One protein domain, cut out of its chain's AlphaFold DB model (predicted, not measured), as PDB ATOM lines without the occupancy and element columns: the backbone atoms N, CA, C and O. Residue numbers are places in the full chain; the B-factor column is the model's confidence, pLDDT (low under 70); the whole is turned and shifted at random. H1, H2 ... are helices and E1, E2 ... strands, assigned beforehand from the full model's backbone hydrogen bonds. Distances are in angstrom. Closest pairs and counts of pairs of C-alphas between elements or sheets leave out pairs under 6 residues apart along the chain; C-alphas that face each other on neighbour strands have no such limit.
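AT A GLANCE: This is residues 366 to 377 and 386 to 485 of the 588 residues of the protein "CCHC-type domain-containing protein" of Daucus carota subsp. sativus (UniProt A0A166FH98). Little of this domain is regular structure: two small sheets, E1 E2 E3 and E4 E5 E6, sit apart amid long loops, and residues 368 to 377, with short helix H1, stick out. Each sheet is a meander, each strand the antiparallel neighbour of the one before. The 112 printed residues, mostly strand by class, have one named helix, then six named strands, together 38 residues. The whole is only just loose, close to compact, with radius of gyration of the C-alphas 16.3 A and spans 48 by 43 by 33 A.

IN THESE COORDINATES: H1, residues 369 to 374, begins at C-alpha (-18.779, 13.632, -51.631). E1, 407 to 414, measures 18.7 A and bends by 56 degrees at 411; E2, 418 to 425, measures 21.6 A. E3 is 433 to 435, E4 458 to 462, E5 465 to 469; E6, 482 to 484, ends at C-alpha (-17.691, 45.459, -59.424).

HOW THE PARTS SIT: H1, every O i to N i+4 pair within hydrogen-bond range, is on neither sheet. Four hairpins have N and O within that range: E1 and E2 (N 410, O 422, 2.8 A), E2 and E3 (N 423, O 434, 2.8 A), E4 and E5 (N 460, O 467, 2.8 A), E5 and E6 (N 468, O 483, 2.8 A).

THE WHOLE: Residues 378 to 385 are not printed; C-alphas 377 and 386 are 23.9 A apart. Links E3 to E4 and E5 to E6 are long. Residues 373 to 377 have pLDDT under 70.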
ATOM      1  N   ILE A 366     -17.513  21.809 -55.097       74.75
ATOM      2  CA  ILE A 366     -18.881  21.647 -55.598       74.75
ATOM      3  C   ILE A 366     -19.281  20.169 -55.748       74.75
ATOM      4  O   ILE A 366     -20.404  19.812 -55.412       74.75
ATOM      5  N   ARG A 367     -18.338  19.293 -56.125       80.69
ATOM      6  CA  ARG A 367     -18.510  17.831 -56.241       80.69
ATOM      7  C   ARG A 367     -17.906  17.081 -55.052       80.69
ATOM      8  O   ARG A 367     -17.438  15.956 -55.182       80.69
ATOM      9  N   CYS A 368     -17.851  17.717 -53.883       83.88
ATOM     10  CA  CYS A 368     -17.328  17.063 -52.693       83.88
ATOM     11  C   CYS A 368     -18.299  15.973 -52.222       83.88
ATOM     12  O   CYS A 368     -19.433  16.313 -51.898       83.88
ATOM     13  N   PRO A 369     -17.888  14.698 -52.090       85.38
ATOM     14  CA  PRO A 369     -18.779  13.632 -51.631       85.38
ATOM     15  C   PRO A 369     -19.269  13.875 -50.194       85.38
ATOM     16  O   PRO A 369     -20.400  13.545 -49.856       85.38
ATOM     17  N   LEU A 370     -18.487  14.586 -49.365       81.31
ATOM     18  CA  LEU A 370     -18.963  15.054 -48.051       81.31
ATOM     19  C   LEU A 370     -20.095  16.096 -48.139       81.31
ATOM     20  O   LEU A 370     -20.807  16.306 -47.163       81.31
ATOM     21  N   ASN A 371     -20.267  16.766 -49.282       73.69
ATOM     22  CA  ASN A 371     -21.368  17.702 -49.518       73.69
ATOM     23  C   ASN A 371     -22.692  16.951 -49.741       73.69
ATOM     24  O   ASN A 371     -23.728  17.414 -49.278       73.69
ATOM     25  N   LEU A 372     -22.656  15.763 -50.362       70.88
ATOM     26  CA  LEU A 372     -23.840  14.901 -50.472       70.88
ATOM     27  C   LEU A 372     -24.275  14.345 -49.109       70.88
ATOM     28  O   LEU A 372     -25.468  14.264 -48.835       70.88
ATOM     29  N   MET A 373     -23.321  13.991 -48.244       58.19
ATOM     30  CA  MET A 373     -23.623  13.358 -46.953       58.19
ATOM     31  C   MET A 373     -24.137  14.343 -45.890       58.19
ATOM     32  O   MET A 373     -24.984  13.976 -45.081       58.19
ATOM     33  N   HIS A 374     -23.683  15.602 -45.885       54.66
ATOM     34  CA  HIS A 374     -24.133  16.584 -44.884       54.66
ATOM     35  C   HIS A 374     -25.455  17.290 -45.209       54.66
ATOM     36  O   HIS A 374     -26.062  17.855 -44.300       54.66
ATOM     37  N   ASN A 375     -25.938  17.232 -46.452       49.00
ATOM     38  CA  ASN A 375     -27.183  17.909 -46.829       49.00
ATOM     39  C   ASN A 375     -28.459  17.165 -46.399       49.00
ATOM     40  O   ASN A 375     -29.523  17.771 -46.420       49.00
ATOM     41  N   LYS A 376     -28.379  15.895 -45.970       54.31
ATOM     42  CA  LYS A 376     -29.568  15.141 -45.529       54.31
ATOM     43  C   LYS A 376     -29.956  15.366 -44.060       54.31
ATOM     44  O   LYS A 376     -31.127  15.233 -43.740       54.31
ATOM     45  N   SER A 377     -29.022  15.724 -43.171       45.19
ATOM     46  CA  SER A 377     -29.301  15.841 -41.719       45.19
ATOM     47  C   SER A 377     -29.203  17.256 -41.145       45.19
ATOM     48  O   SER A 377     -29.601  17.501 -40.010       45.19
ATOM     49  N   PHE A 386     -32.572  35.096 -53.028       88.12
ATOM     50  CA  PHE A 386     -33.181  35.883 -54.092       88.12
ATOM     51  C   PHE A 386     -32.412  35.602 -55.377       88.12
ATOM     52  O   PHE A 386     -31.184  35.582 -55.351       88.12
ATOM     53  N   VAL A 387     -33.087  35.340 -56.489       89.69
ATOM     54  CA  VAL A 387     -32.428  35.267 -57.799       89.69
ATOM     55  C   VAL A 387     -32.529  36.660 -58.404       89.69
ATOM     56  O   VAL A 387     -33.635  37.168 -58.553       89.69
ATOM     57  N   GLY A 388     -31.395  37.313 -58.647       87.56
ATOM     58  CA  GLY A 388     -31.395  38.621 -59.303       87.56
ATOM     59  C   GLY A 388     -31.536  38.489 -60.816       87.56
ATOM     60  O   GLY A 388     -31.399  37.395 -61.364       87.56
ATOM     61  N   GLU A 389     -31.756  39.618 -61.487       87.25
ATOM     62  CA  GLU A 389     -31.905  39.708 -62.950       87.25
ATOM     63  C   GLU A 389     -30.701  39.142 -63.716       87.25
ATOM     64  O   GLU A 389     -30.839  38.607 -64.809       87.25
ATOM     65  N   ASP A 390     -29.511  39.184 -63.115       86.62
ATOM     66  CA  ASP A 390     -28.293  38.605 -63.679       86.62
ATOM     67  C   ASP A 390     -28.189  37.078 -63.496       86.62
ATOM     68  O   ASP A 390     -27.115  36.495 -63.671       86.62
ATOM     69  N   GLY A 391     -29.278  36.422 -63.083       90.06
ATOM     70  CA  GLY A 391     -29.350  34.984 -62.820       90.06
ATOM     71  C   GLY A 391     -28.513  34.535 -61.618       90.06
ATOM     72  O   GLY A 391     -28.411  33.337 -61.333       90.06
ATOM     73  N   LEU A 392     -27.889  35.468 -60.889       89.31
ATOM     74  CA  LEU A 392     -27.108  35.146 -59.703       89.31
ATOM     75  C   LEU A 392     -28.024  34.967 -58.498       89.31
ATOM     76  O   LEU A 392     -28.973  35.708 -58.266       89.31
ATOM     77  N   GLN A 393     -27.681  33.989 -57.669       90.75
ATOM     78  CA  GLN A 393     -28.324  33.796 -56.380       90.75
ATOM     79  C   GLN A 393     -27.735  34.757 -55.349       90.75
ATOM     80  O   GLN A 393     -26.562  34.652 -55.001       90.75
ATOM     81  N   TYR A 394     -28.550  35.632 -54.789       90.50
ATOM     82  CA  TYR A 394     -28.212  36.541 -53.710       90.50
ATOM     83  C   TYR A 394     -28.696  35.994 -52.380       90.50
ATOM     84  O   TYR A 394     -29.762  35.406 -52.229       90.50
ATOM     85  N   SER A 395     -27.887  36.219 -51.363       89.12
ATOM     86  CA  SER A 395     -28.358  36.159 -49.981       89.12
ATOM     87  C   SER A 395     -29.364  37.263 -49.665       89.12
ATOM     88  O   SER A 395     -29.280  38.321 -50.296       89.12
ATOM     89  N   PRO A 396     -30.102  37.119 -48.553       88.75
ATOM     90  CA  PRO A 396     -30.776  38.239 -47.925       88.75
ATOM     91  C   PRO A 396     -29.817  39.421 -47.716       88.75
ATOM     92  O   PRO A 396     -28.621  39.193 -47.451       88.75
ATOM     93  N   PRO A 397     -30.320  40.662 -47.829       91.12
ATOM     94  CA  PRO A 397     -29.540  41.860 -47.559       91.12
ATOM     95  C   PRO A 397     -28.884  41.762 -46.178       91.12
ATOM     96  O   PRO A 397     -29.523  41.407 -45.186       91.12
ATOM     97  N   SER A 398     -27.579  42.014 -46.110       92.75
ATOM     98  CA  SER A 398     -26.832  41.927 -44.855       92.75
ATOM     99  C   SER A 398     -25.890  43.103 -44.713       92.75
ATOM    100  O   SER A 398     -25.219  43.472 -45.678       92.75
ATOM    101  N   LEU A 399     -25.726  43.589 -43.490       94.25
ATOM    102  CA  LEU A 399     -24.676  44.544 -43.171       94.25
ATOM    103  C   LEU A 399     -23.287  43.892 -43.322       94.25
ATOM    104  O   LEU A 399     -23.033  42.813 -42.777       94.25
ATOM    105  N   ILE A 400     -22.364  44.543 -44.028       92.50
ATOM    106  CA  ILE A 400     -20.965  44.100 -44.133       92.50
ATOM    107  C   ILE A 400     -20.146  44.758 -43.006       92.50
ATOM    108  O   ILE A 400     -20.066  45.983 -42.943       92.50
ATOM    109  N   CYS A 401     -19.536  43.977 -42.092       93.75
ATOM    110  CA  CYS A 401     -18.619  44.536 -41.076       93.75
ATOM    111  C   CYS A 401     -17.381  45.106 -41.785       93.75
ATOM    112  O   CYS A 401     -16.921  44.583 -42.798       93.75
ATOM    113  N   GLN A 402     -16.765  46.122 -41.181       89.81
ATOM    114  CA  GLN A 402     -15.488  46.700 -41.614       89.81
ATOM    115  C   GLN A 402     -14.351  45.667 -41.760       89.81
ATOM    116  O   GLN A 402     -13.394  45.901 -42.487       89.81
ATOM    117  N   CYS A 403     -14.458  44.496 -41.120       89.69
ATOM    118  CA  CYS A 403     -13.533  43.376 -41.314       89.69
ATOM    119  C   CYS A 403     -13.706  42.635 -42.658       89.69
ATOM    120  O   CYS A 403     -12.988  41.672 -42.914       89.69
ATOM    121  N   GLY A 404     -14.673  43.035 -43.492       85.81
ATOM    122  CA  GLY A 404     -14.999  42.409 -44.778       85.81
ATOM    123  C   GLY A 404     -15.884  41.163 -44.677       85.81
ATOM    124  O   GLY A 404     -16.236  40.573 -45.697       85.81
ATOM    125  N   LEU A 405     -16.257  40.746 -43.461       87.06
ATOM    126  CA  LEU A 405     -17.192  39.645 -43.231       87.06
ATOM    127  C   LEU A 405     -18.621  40.158 -43.071       87.06
ATOM    128  O   LEU A 405     -18.867  41.247 -42.555       87.06
ATOM    129  N   ARG A 406     -19.575  39.315 -43.455       91.19
ATOM    130  CA  ARG A 406     -21.005  39.588 -43.320       91.19
ATOM    131  C   ARG A 406     -21.422  39.500 -41.856       91.19
ATOM    132  O   ARG A 406     -21.074  38.536 -41.168       91.19
ATOM    133  N   CYS A 407     -22.161  40.494 -41.379       95.06
ATOM    134  CA  CYS A 407     -22.791  40.433 -40.069       95.06
ATOM    135  C   CYS A 407     -23.981  39.469 -40.114       95.06
ATOM    136  O   CYS A 407     -24.761  39.463 -41.064       95.06
ATOM    137  N   LEU A 408     -24.124  38.662 -39.068       94.06
ATOM    138  CA  LEU A 408     -25.260  37.771 -38.881       94.06
ATOM    139  C   LEU A 408     -26.380  38.526 -38.169       94.06
ATOM    140  O   LEU A 408     -26.143  39.134 -37.119       94.06
ATOM    141  N   LEU A 409     -27.586  38.446 -38.720       95.12
ATOM    142  CA  LEU A 409     -28.801  38.909 -38.061       95.12
ATOM    143  C   LEU A 409     -29.143  37.939 -36.923       95.12
ATOM    144  O   LEU A 409     -29.315  36.741 -37.149       95.12
ATOM    145  N   LYS A 410     -29.191  38.437 -35.690       95.62
ATOM    146  CA  LYS A 410     -29.538  37.659 -34.496       95.62
ATOM    147  C   LYS A 410     -30.651  38.352 -33.731       95.62
ATOM    148  O   LYS A 410     -30.630  39.568 -33.577       95.62
ATOM    149  N   PHE A 411     -31.570  37.571 -33.180       94.75
ATOM    150  CA  PHE A 411     -32.528  38.071 -32.203       94.75
ATOM    151  C   PHE A 411     -31.816  38.259 -30.863       94.75
ATOM    152  O   PHE A 411     -31.196  37.329 -30.341       94.75
ATOM    153  N   LYS A 412     -31.884  39.468 -30.309       94.62
ATOM    154  CA  LYS A 412     -31.449  39.762 -28.944       94.62
ATOM    155  C   LYS A 412     -32.638  40.258 -28.134       94.62
ATOM    156  O   LYS A 412     -33.463  41.023 -28.625       94.62
ATOM    157  N   LYS A 413     -32.714  39.829 -26.877       92.44
ATOM    158  CA  LYS A 413     -33.686  40.367 -25.922       92.44
ATOM    159  C   LYS A 413     -33.278  41.807 -25.583       92.44
ATOM    160  O   LYS A 413     -32.148  42.031 -25.151       92.44
ATOM    161  N   PHE A 414     -34.161  42.764 -25.847       88.19
ATOM    162  CA  PHE A 414     -34.006  44.179 -25.526       88.19
ATOM    163  C   PHE A 414     -35.034  44.548 -24.458       88.19
ATOM    164  O   PHE A 414     -36.234  44.587 -24.735       88.19
ATOM    165  N   GLN A 415     -34.545  44.779 -23.232       81.06
ATOM    166  CA  GLN A 415     -35.367  44.843 -22.017       81.06
ATOM    167  C   GLN A 415     -36.248  43.583 -21.855       81.06
ATOM    168  O   GLN A 415     -36.311  42.720 -22.730       81.06
ATOM    169  N   GLU A 416     -36.871  43.390 -20.697       84.88
ATOM    170  CA  GLU A 416     -37.463  42.094 -20.318       84.88
ATOM    171  C   GLU A 416     -38.601  41.596 -21.234       84.88
ATOM    172  O   GLU A 416     -39.001  40.441 -21.115       84.88
ATOM    173  N   LYS A 417     -39.104  42.412 -22.176       82.00
ATOM    174  CA  LYS A 417     -40.326  42.092 -22.934       82.00
ATOM    175  C   LYS A 417     -40.250  42.164 -24.459       82.00
ATOM    176  O   LYS A 417     -41.199  41.719 -25.095       82.00
ATOM    177  N   THR A 418     -39.172  42.650 -25.083       91.06
ATOM    178  CA  THR A 418     -39.134  42.740 -26.562       91.06
ATOM    179  C   THR A 418     -37.884  42.108 -27.157       91.06
ATOM    180  O   THR A 418     -36.758  42.492 -26.853       91.06
ATOM    181  N   SER A 419     -38.053  41.109 -28.025       95.00
ATOM    182  CA  SER A 419     -36.960  40.616 -28.862       95.00
ATOM    183  C   SER A 419     -36.787  41.554 -30.051       95.00
ATOM    184  O   SER A 419     -37.715  41.716 -30.840       95.00
ATOM    185  N   ARG A 420     -35.602  42.142 -30.203       95.75
ATOM    186  CA  ARG A 420     -35.245  42.967 -31.363       95.75
ATOM    187  C   ARG A 420     -34.147  42.272 -32.160       95.75
ATOM    188  O   ARG A 420     -33.306  41.563 -31.598       95.75
ATOM    189  N   LYS A 421     -34.160  42.428 -33.481       96.25
ATOM    190  CA  LYS A 421     -33.126  41.854 -34.346       96.25
ATOM    191  C   LYS A 421     -31.946  42.804 -34.451       96.25
ATOM    192  O   LYS A 421     -32.118  44.012 -34.557       96.25
ATOM    193  N   ALA A 422     -30.742  42.255 -34.421       96.62
ATOM    194  CA  ALA A 422     -29.514  43.021 -34.519       96.62
ATOM    195  C   ALA A 422     -28.479  42.310 -35.383       96.62
ATOM    196  O   ALA A 422     -28.292  41.091 -35.298       96.62
ATOM    197  N   PHE A 423     -27.748  43.090 -36.164       96.88
ATOM    198  CA  PHE A 423     -26.589  42.632 -36.906       96.88
ATOM    199  C   PHE A 423     -25.384  42.525 -35.968       96.88
ATOM    200  O   PHE A 423     -24.992  43.486 -35.305       96.88
ATOM    201  N   THR A 424     -24.781  41.338 -35.917       96.62
ATOM    202  CA  THR A 424     -23.576  41.046 -35.126       96.62
ATOM    203  C   THR A 424     -22.487  40.475 -36.015       96.62
ATOM    204  O   THR A 424     -22.740  39.562 -36.802       96.62
ATOM    205  N   CYS A 425     -21.256  40.969 -35.890       96.06
ATOM    206  CA  CYS A 425     -20.146  40.345 -36.601       96.06
ATOM    207  C   CYS A 425     -19.792  38.980 -35.987       96.06
ATOM    208  O   CYS A 425     -19.748  38.819 -34.768       96.06
ATOM    209  N   SER A 426     -19.505  37.991 -36.836       92.75
ATOM    210  CA  SER A 426     -19.055  36.657 -36.409       92.75
ATOM    211  C   SER A 426     -17.640  36.658 -35.829       92.75
ATOM    212  O   SER A 426     -17.271  35.751 -35.081       92.75
ATOM    213  N   LEU A 427     -16.825  37.654 -36.184       93.06
ATOM    214  CA  LEU A 427     -15.459  37.765 -35.699       93.06
ATOM    215  C   LEU A 427     -15.472  38.351 -34.284       93.06
ATOM    216  O   LEU A 427     -15.860  39.500 -34.107       93.06
ATOM    217  N   ARG A 428     -15.000  37.592 -33.283       91.62
ATOM    218  CA  ARG A 428     -14.995  38.021 -31.866       91.62
ATOM    219  C   ARG A 428     -14.249  39.339 -31.619       91.62
ATOM    220  O   ARG A 428     -14.541  40.024 -30.645       91.62
ATOM    221  N   SER A 429     -13.299  39.694 -32.485       94.69
ATOM    222  CA  SER A 429     -12.582  40.970 -32.427       94.69
ATOM    223  C   SER A 429     -13.331  42.137 -33.093       94.69
ATOM    224  O   SER A 429     -13.088  43.278 -32.707       94.69
ATOM    225  N   CYS A 430     -14.262  41.898 -34.032       95.81
ATOM    226  CA  CYS A 430     -15.142  42.945 -34.581       95.81
ATOM    227  C   CYS A 430     -16.320  43.139 -33.611       95.81
ATOM    228  O   CYS A 430     -17.236  42.324 -33.555       95.81
ATOM    229  N   ARG A 431     -16.320  44.240 -32.851       93.56
ATOM    230  CA  ARG A 431     -17.406  44.597 -31.914       93.56
ATOM    231  C   ARG A 431     -18.581  45.318 -32.586       93.56
ATOM    232  O   ARG A 431     -19.325  46.025 -31.915       93.56
ATOM    233  N   ILE A 432     -18.748  45.173 -33.902       95.56
ATOM    234  CA  ILE A 432     -19.868  45.808 -34.600       95.56
ATOM    235  C   ILE A 432     -21.172  45.158 -34.147       95.56
ATOM    236  O   ILE A 432     -21.368  43.943 -34.255       95.56
ATOM    237  N   PHE A 433     -22.047  46.022 -33.655       96.12
ATOM    238  CA  PHE A 433     -23.405  45.738 -33.255       96.12
ATOM    239  C   PHE A 433     -24.270  46.900 -33.737       96.12
ATOM    240  O   PHE A 433     -23.977  48.046 -33.401       96.12
ATOM    241  N   ARG A 434     -25.290  46.609 -34.541       96.81
ATOM    242  CA  ARG A 434     -26.303  47.585 -34.967       96.81
ATOM    243  C   ARG A 434     -27.669  46.918 -34.941       96.81
ATOM    244  O   ARG A 434     -27.770  45.744 -35.311       96.81
ATOM    245  N   TRP A 435     -28.692  47.632 -34.495       96.81
ATOM    246  CA  TRP A 435     -30.061  47.128 -34.559       96.81
ATOM    247  C   TRP A 435     -30.561  47.118 -36.010       96.81
ATOM    248  O   TRP A 435     -30.134  47.947 -36.807       96.81
ATOM    249  N   GLU A 436     -31.400  46.144 -36.377       95.94
ATOM    250  CA  GLU A 436     -31.915  45.996 -37.754       95.94
ATOM    251  C   GLU A 436     -32.648  47.256 -38.229       95.94
ATOM    252  O   GLU A 436     -32.495  47.656 -39.375       95.94
ATOM    253  N   ASP A 437     -33.381  47.900 -37.327       95.38
ATOM    254  CA  ASP A 437     -34.165  49.110 -37.567       95.38
ATOM    255  C   ASP A 437     -33.351  50.414 -37.522       95.38
ATOM    256  O   ASP A 437     -33.834  51.447 -37.971       95.38
ATOM    257  N   GLU A 438     -32.110  50.374 -37.031       95.69
ATOM    258  CA  GLU A 438     -31.176  51.512 -37.082       95.69
ATOM    259  C   GLU A 438     -30.300  51.505 -38.344       95.69
ATOM    260  O   GLU A 438     -29.656  52.506 -38.663       95.69
ATOM    261  N   VAL A 439     -30.223  50.373 -39.047       95.44
ATOM    262  CA  VAL A 439     -29.430  50.249 -40.272       95.44
ATOM    263  C   VAL A 439     -30.244  50.802 -41.435       95.44
ATOM    264  O   VAL A 439     -31.336  50.315 -41.724       95.44
ATOM    265  N   ASN A 440     -29.701  51.805 -42.128       94.94
ATOM    266  CA  ASN A 440     -30.337  52.303 -43.342       94.94
ATOM    267  C   ASN A 440     -30.387  51.174 -44.389       94.94
ATOM    268  O   ASN A 440     -29.423  50.422 -44.544       94.94
ATOM    269  N   LYS A 441     -31.499  51.062 -45.123       91.50
ATOM    270  CA  LYS A 441     -31.685  50.039 -46.163       91.50
ATOM    271  C   LYS A 441     -30.579  50.103 -47.221       91.50
ATOM    272  O   LYS A 441     -30.143  49.058 -47.689       91.50
ATOM    273  N   ASP A 442     -30.054  51.296 -47.492       89.06
ATOM    274  CA  ASP A 442     -28.947  51.518 -48.434       89.06
ATOM    275  C   ASP A 442     -27.601  50.940 -47.942       89.06
ATOM    276  O   ASP A 442     -26.696  50.681 -48.734       89.06
ATOM    277  N   GLU A 443     -27.441  50.703 -46.633       90.31
ATOM    278  CA  GLU A 443     -26.258  50.026 -46.078       90.31
ATOM    279  C   GLU A 443     -26.354  48.491 -46.178       90.31
ATOM    280  O   GLU A 443     -25.360  47.783 -45.957       90.31
ATOM    281  N   LEU A 444     -27.543  47.954 -46.472       92.75
ATOM    282  CA  LEU A 444     -27.760  46.520 -46.597       92.75
ATOM    283  C   LEU A 444     -27.361  46.060 -47.993       92.75
ATOM    284  O   LEU A 444     -28.049  46.280 -48.982       92.75
ATOM    285  N   ILE A 445     -26.246  45.343 -48.057       92.44
ATOM    286  CA  ILE A 445     -25.699  44.865 -49.319       92.44
ATOM    287  C   ILE A 445     -26.134  43.411 -49.533       92.44
ATOM    288  O   ILE A 445     -25.894  42.537 -48.685       92.44
ATOM    289  N   SER A 446     -26.752  43.130 -50.681       92.38
ATOM    290  CA  SER A 446     -26.994  41.767 -51.147       92.38
ATOM    291  C   SER A 446     -25.702  41.204 -51.749       92.38
ATOM    292  O   SER A 446     -25.064  41.794 -52.619       92.38
ATOM    293  N   VAL A 447     -25.256  40.056 -51.239       93.06
ATOM    294  CA  VAL A 447     -23.998  39.439 -51.673       93.06
ATOM    295  C   VAL A 447     -24.308  38.262 -52.596       93.06
ATOM    296  O   VAL A 447     -25.010  37.336 -52.167       93.06
ATOM    297  N   PRO A 448     -23.772  38.239 -53.828       94.94
ATOM    298  CA  PRO A 448     -24.000  37.136 -54.747       94.94
ATOM    299  C   PRO A 448     -23.307  35.859 -54.254       94.94
ATOM    300  O   PRO A 448     -22.225  35.892 -53.652       94.94
ATOM    301  N   LYS A 449     -23.914  34.706 -54.519       94.31
ATOM    302  CA  LYS A 449     -23.272  33.397 -54.409       94.31
ATOM    303  C   LYS A 449     -22.298  33.229 -55.563       94.31
ATOM    304  O   LYS A 449     -22.608  33.503 -56.716       94.31
ATOM    305  N   CYS A 450     -21.121  32.713 -55.241       95.88
ATOM    306  CA  CYS A 450     -20.154  32.299 -56.235       95.88
ATOM    307  C   CYS A 450     -20.744  31.177 -57.091       95.88
ATOM    308  O   CYS A 450     -21.114  30.130 -56.553       95.88
ATOM    309  N   GLN A 451     -20.711  31.341 -58.414       92.62
ATOM    310  CA  GLN A 451     -21.071  30.289 -59.378       92.62
ATOM    311  C   GLN A 451     -20.243  29.004 -59.188       92.62
ATOM    312  O   GLN A 451     -20.696  27.904 -59.467       92.62
ATOM    313  N   CYS A 452     -19.043  29.126 -58.612       94.56
ATOM    314  CA  CYS A 452     -18.182  28.004 -58.253       94.56
ATOM    315  C   CYS A 452     -18.716  27.110 -57.116       94.56
ATOM    316  O   CYS A 452     -18.059  26.137 -56.737       94.56
ATOM    317  N   GLY A 453     -19.838  27.471 -56.487       93.88
ATOM    318  CA  GLY A 453     -20.415  26.738 -55.357       93.88
ATOM    319  C   GLY A 453     -19.661  26.915 -54.033       93.88
ATOM    320  O   GLY A 453     -19.999  26.276 -53.037       93.88
ATOM    321  N   ALA A 454     -18.656  27.796 -53.974       93.19
ATOM    322  CA  ALA A 454     -17.884  28.047 -52.753       93.19
ATOM    323  C   ALA A 454     -18.655  28.833 -51.671       93.19
ATOM    324  O   ALA A 454     -18.125  29.053 -50.584       93.19
ATOM    325  N   GLY A 455     -19.894  29.245 -51.952       93.31
ATOM    326  CA  GLY A 455     -20.734  30.048 -51.064       93.31
ATOM    327  C   GLY A 455     -20.803  31.510 -51.497       93.31
ATOM    328  O   GLY A 455     -20.579  31.826 -52.663       93.31
ATOM    329  N   PHE A 456     -21.138  32.404 -50.569       93.50
ATOM    330  CA  PHE A 456     -21.254  33.839 -50.847       93.50
ATOM    331  C   PHE A 456     -19.895  34.479 -51.133       93.50
ATOM    332  O   PHE A 456     -18.905  34.182 -50.463       93.50
ATOM    333  N   CYS A 457     -19.861  35.362 -52.127       94.81
ATOM    334  CA  CYS A 457     -18.673  36.117 -52.492       94.81
ATOM    335  C   CYS A 457     -18.205  37.017 -51.341       94.81
ATOM    336  O   CYS A 457     -18.988  37.481 -50.516       94.81
ATOM    337  N   ARG A 458     -16.897  37.260 -51.265       92.56
ATOM    338  CA  ARG A 458     -16.321  38.217 -50.314       92.56
ATOM    339  C   ARG A 458     -16.260  39.589 -50.961       92.56
ATOM    340  O   ARG A 458     -15.910  39.695 -52.135       92.56
ATOM    341  N   GLN A 459     -16.556  40.624 -50.189       93.50
ATOM    342  CA  GLN A 459     -16.301  41.990 -50.618       93.50
ATOM    343  C   GLN A 459     -14.807  42.289 -50.470       93.50
ATOM    344  O   GLN A 459     -14.188  41.960 -49.458       93.50
ATOM    345  N   CYS A 460     -14.216  42.865 -51.503       92.62
ATOM    346  CA  CYS A 460     -12.826  43.285 -51.558       92.62
ATOM    347  C   CYS A 460     -12.774  44.748 -52.000       92.62
ATOM    348  O   CYS A 460     -13.695  45.238 -52.652       92.62
ATOM    349  N   THR A 461     -11.693  45.430 -51.638       94.06
ATOM    350  CA  THR A 461     -11.429  46.806 -52.055       94.06
ATOM    351  C   THR A 461     -10.064  46.837 -52.724       94.06
ATOM    352  O   THR A 461      -9.072  46.454 -52.103       94.06
ATOM    353  N   GLU A 462     -10.006  47.275 -53.977       94.56
ATOM    354  CA  GLU A 462      -8.765  47.430 -54.748       94.56
ATOM    355  C   GLU A 462      -8.836  48.775 -55.460       94.56
ATOM    356  O   GLU A 462      -9.843  49.104 -56.087       94.56
ATOM    357  N   SER A 463      -7.801  49.597 -55.285       94.88
ATOM    358  CA  SER A 463      -7.730  50.941 -55.875       94.88
ATOM    359  C   SER A 463      -8.933  51.840 -55.541       94.88
ATOM    360  O   SER A 463      -9.419  52.584 -56.383       94.88
ATOM    361  N   GLY A 464      -9.455  51.740 -54.311       92.88
ATOM    362  CA  GLY A 464     -10.600  52.532 -53.839       92.88
ATOM    363  C   GLY A 464     -11.970  52.037 -54.313       92.88
ATOM    364  O   GLY A 464     -12.981  52.455 -53.756       92.88
ATOM    365  N   ARG A 465     -12.026  51.097 -55.262       94.06
ATOM    366  CA  ARG A 465     -13.277  50.504 -55.743       94.06
ATOM    367  C   ARG A 465     -13.587  49.224 -54.977       94.06
ATOM    368  O   ARG A 465     -12.701  48.400 -54.727       94.06
ATOM    369  N   LYS A 466     -14.850  49.056 -54.588       93.62
ATOM    370  CA  LYS A 466     -15.346  47.838 -53.936       93.62
ATOM    371  C   LYS A 466     -15.792  46.845 -55.008       93.62
ATOM    372  O   LYS A 466     -16.321  47.242 -56.036       93.62
ATOM    373  N   TYR A 467     -15.597  45.554 -54.780       95.50
ATOM    374  CA  TYR A 467     -16.078  44.491 -55.667       95.50
ATOM    375  C   TYR A 467     -16.322  43.199 -54.897       95.50
ATOM    376  O   TYR A 467     -15.783  42.987 -53.809       95.50
ATOM    377  N   PHE A 468     -17.118  42.309 -55.475       95.38
ATOM    378  CA  PHE A 468     -17.278  40.941 -55.017       95.38
ATOM    379  C   PHE A 468     -16.328  40.009 -55.753       95.38
ATOM    380  O   PHE A 468     -16.243  40.024 -56.980       95.38
ATOM    381  N   ALA A 469     -15.652  39.154 -54.992       95.81
ATOM    382  CA  ALA A 469     -14.797  38.101 -55.514       95.81
ATOM    383  C   ALA A 469     -15.142  36.753 -54.886       95.81
ATOM    384  O   ALA A 469     -15.721  36.684 -53.797       95.81
ATOM    385  N   CYS A 470     -14.721  35.672 -55.546       96.44
ATOM    386  CA  CYS A 470     -14.788  34.325 -54.988       96.44
ATOM    387  C   CYS A 470     -14.279  34.310 -53.525       96.44
ATOM    388  O   CYS A 470     -13.235  34.916 -53.232       96.44
ATOM    389  N   PRO A 471     -14.987  33.644 -52.587       93.75
ATOM    390  CA  PRO A 471     -14.545  33.573 -51.192       93.75
ATOM    391  C   PRO A 471     -13.223  32.806 -51.039       93.75
ATOM    392  O   PRO A 471     -12.476  33.034 -50.088       93.75
ATOM    393  N   ILE A 472     -12.904  31.931 -51.996       93.62
ATOM    394  CA  ILE A 472     -11.619  31.245 -52.083       93.62
ATOM    395  C   ILE A 472     -10.533  32.258 -52.489       93.62
ATOM    396  O   ILE A 472     -10.747  33.139 -53.324       93.62
ATOM    397  N   LYS A 473      -9.344  32.169 -51.884       91.69
ATOM    398  CA  LYS A 473      -8.239  33.094 -52.183       91.69
ATOM    399  C   LYS A 473      -7.677  32.844 -53.591       91.69
ATOM    400  O   LYS A 473      -7.554  31.696 -54.016       91.69
ATOM    401  N   LYS A 474      -7.283  33.914 -54.301       93.12
ATOM    402  CA  LYS A 474      -6.575  33.811 -55.594       93.12
ATOM    403  C   LYS A 474      -5.357  32.883 -55.432       93.12
ATOM    404  O   LYS A 474      -4.649  32.969 -54.432       93.12
ATOM    405  N   GLY A 475      -5.158  31.967 -56.380       91.56
ATOM    406  CA  GLY A 475      -4.106  30.938 -56.327       91.56
ATOM    407  C   GLY A 475      -4.462  29.671 -55.535       91.56
ATOM    408  O   GLY A 475      -3.725  28.693 -55.593       91.56
ATOM    409  N   GLN A 476      -5.601  29.646 -54.840       91.69
ATOM    410  CA  GLN A 476      -6.119  28.463 -54.151       91.69
ATOM    411  C   GLN A 476      -7.336  27.903 -54.900       91.69
ATOM    412  O   GLN A 476      -8.337  27.610 -54.286       91.69
ATOM    413  N   GLY A 477      -7.338  27.828 -56.232       93.00
ATOM    414  CA  GLY A 477      -8.516  27.322 -56.964       93.00
ATOM    415  C   GLY A 477      -9.771  28.202 -56.851       93.00
ATOM    416  O   GLY A 477     -10.890  27.713 -56.990       93.00
ATOM    417  N   ALA A 478      -9.599  29.499 -56.582       95.19
ATOM    418  CA  ALA A 478     -10.673  30.472 -56.725       95.19
ATOM    419  C   ALA A 478     -11.122  30.550 -58.186       95.19
ATOM    420  O   ALA A 478     -10.276  30.563 -59.082       95.19
ATOM    421  N   CYS A 479     -12.430  30.643 -58.429       96.38
ATOM    422  CA  CYS A 479     -12.899  30.968 -59.770       96.38
ATOM    423  C   CYS A 479     -12.618  32.441 -60.101       96.38
ATOM    424  O   CYS A 479     -12.321  33.259 -59.225       96.38
ATOM    425  N   THR A 480     -12.763  32.780 -61.376       95.44
ATOM    426  CA  THR A 480     -12.580  34.125 -61.930       95.44
ATOM    427  C   THR A 480     -13.774  35.056 -61.696       95.44
ATOM    428  O   THR A 480     -13.805  36.140 -62.268       95.44
ATOM    429  N   PHE A 481     -14.742  34.678 -60.845       95.12
ATOM    430  CA  PHE A 481     -15.898  35.523 -60.546       95.12
ATOM    431  C   PHE A 481     -15.452  36.864 -59.957       95.12
ATOM    432  O   PHE A 481     -14.793  36.916 -58.909       95.12
ATOM    433  N   PHE A 482     -15.863  37.930 -60.632       93.94
ATOM    434  CA  PHE A 482     -15.595  39.311 -60.281       93.94
ATOM    435  C   PHE A 482     -16.831  40.137 -60.635       93.94
ATOM    436  O   PHE A 482     -17.251  40.148 -61.789       93.94
ATOM    437  N   LYS A 483     -17.416  40.817 -59.647       94.88
ATOM    438  CA  LYS A 483     -18.520  41.760 -59.865       94.88
ATOM    439  C   LYS A 483     -18.188  43.073 -59.175       94.88
ATOM    440  O   LYS A 483     -18.075  43.103 -57.949       94.88
ATOM    441  N   LEU A 484     -17.979  44.130 -59.954       94.75
ATOM    442  CA  LEU A 484     -17.691  45.459 -59.424       94.75
ATOM    443  C   LEU A 484     -18.916  45.966 -58.651       94.75
ATOM    444  O   LEU A 484     -20.051  45.805 -59.100       94.75
ATOM    445  N   LEU A 485     -18.680  46.525 -57.467       92.81
ATOM    446  CA  LEU A 485     -19.703  47.216 -56.698       92.81
ATOM    447  C   LEU A 485     -19.829  48.607 -57.320       92.81
ATOM    448  O   LEU A 485     -19.149  49.537 -56.898       92.81
TER     449      LEU A 485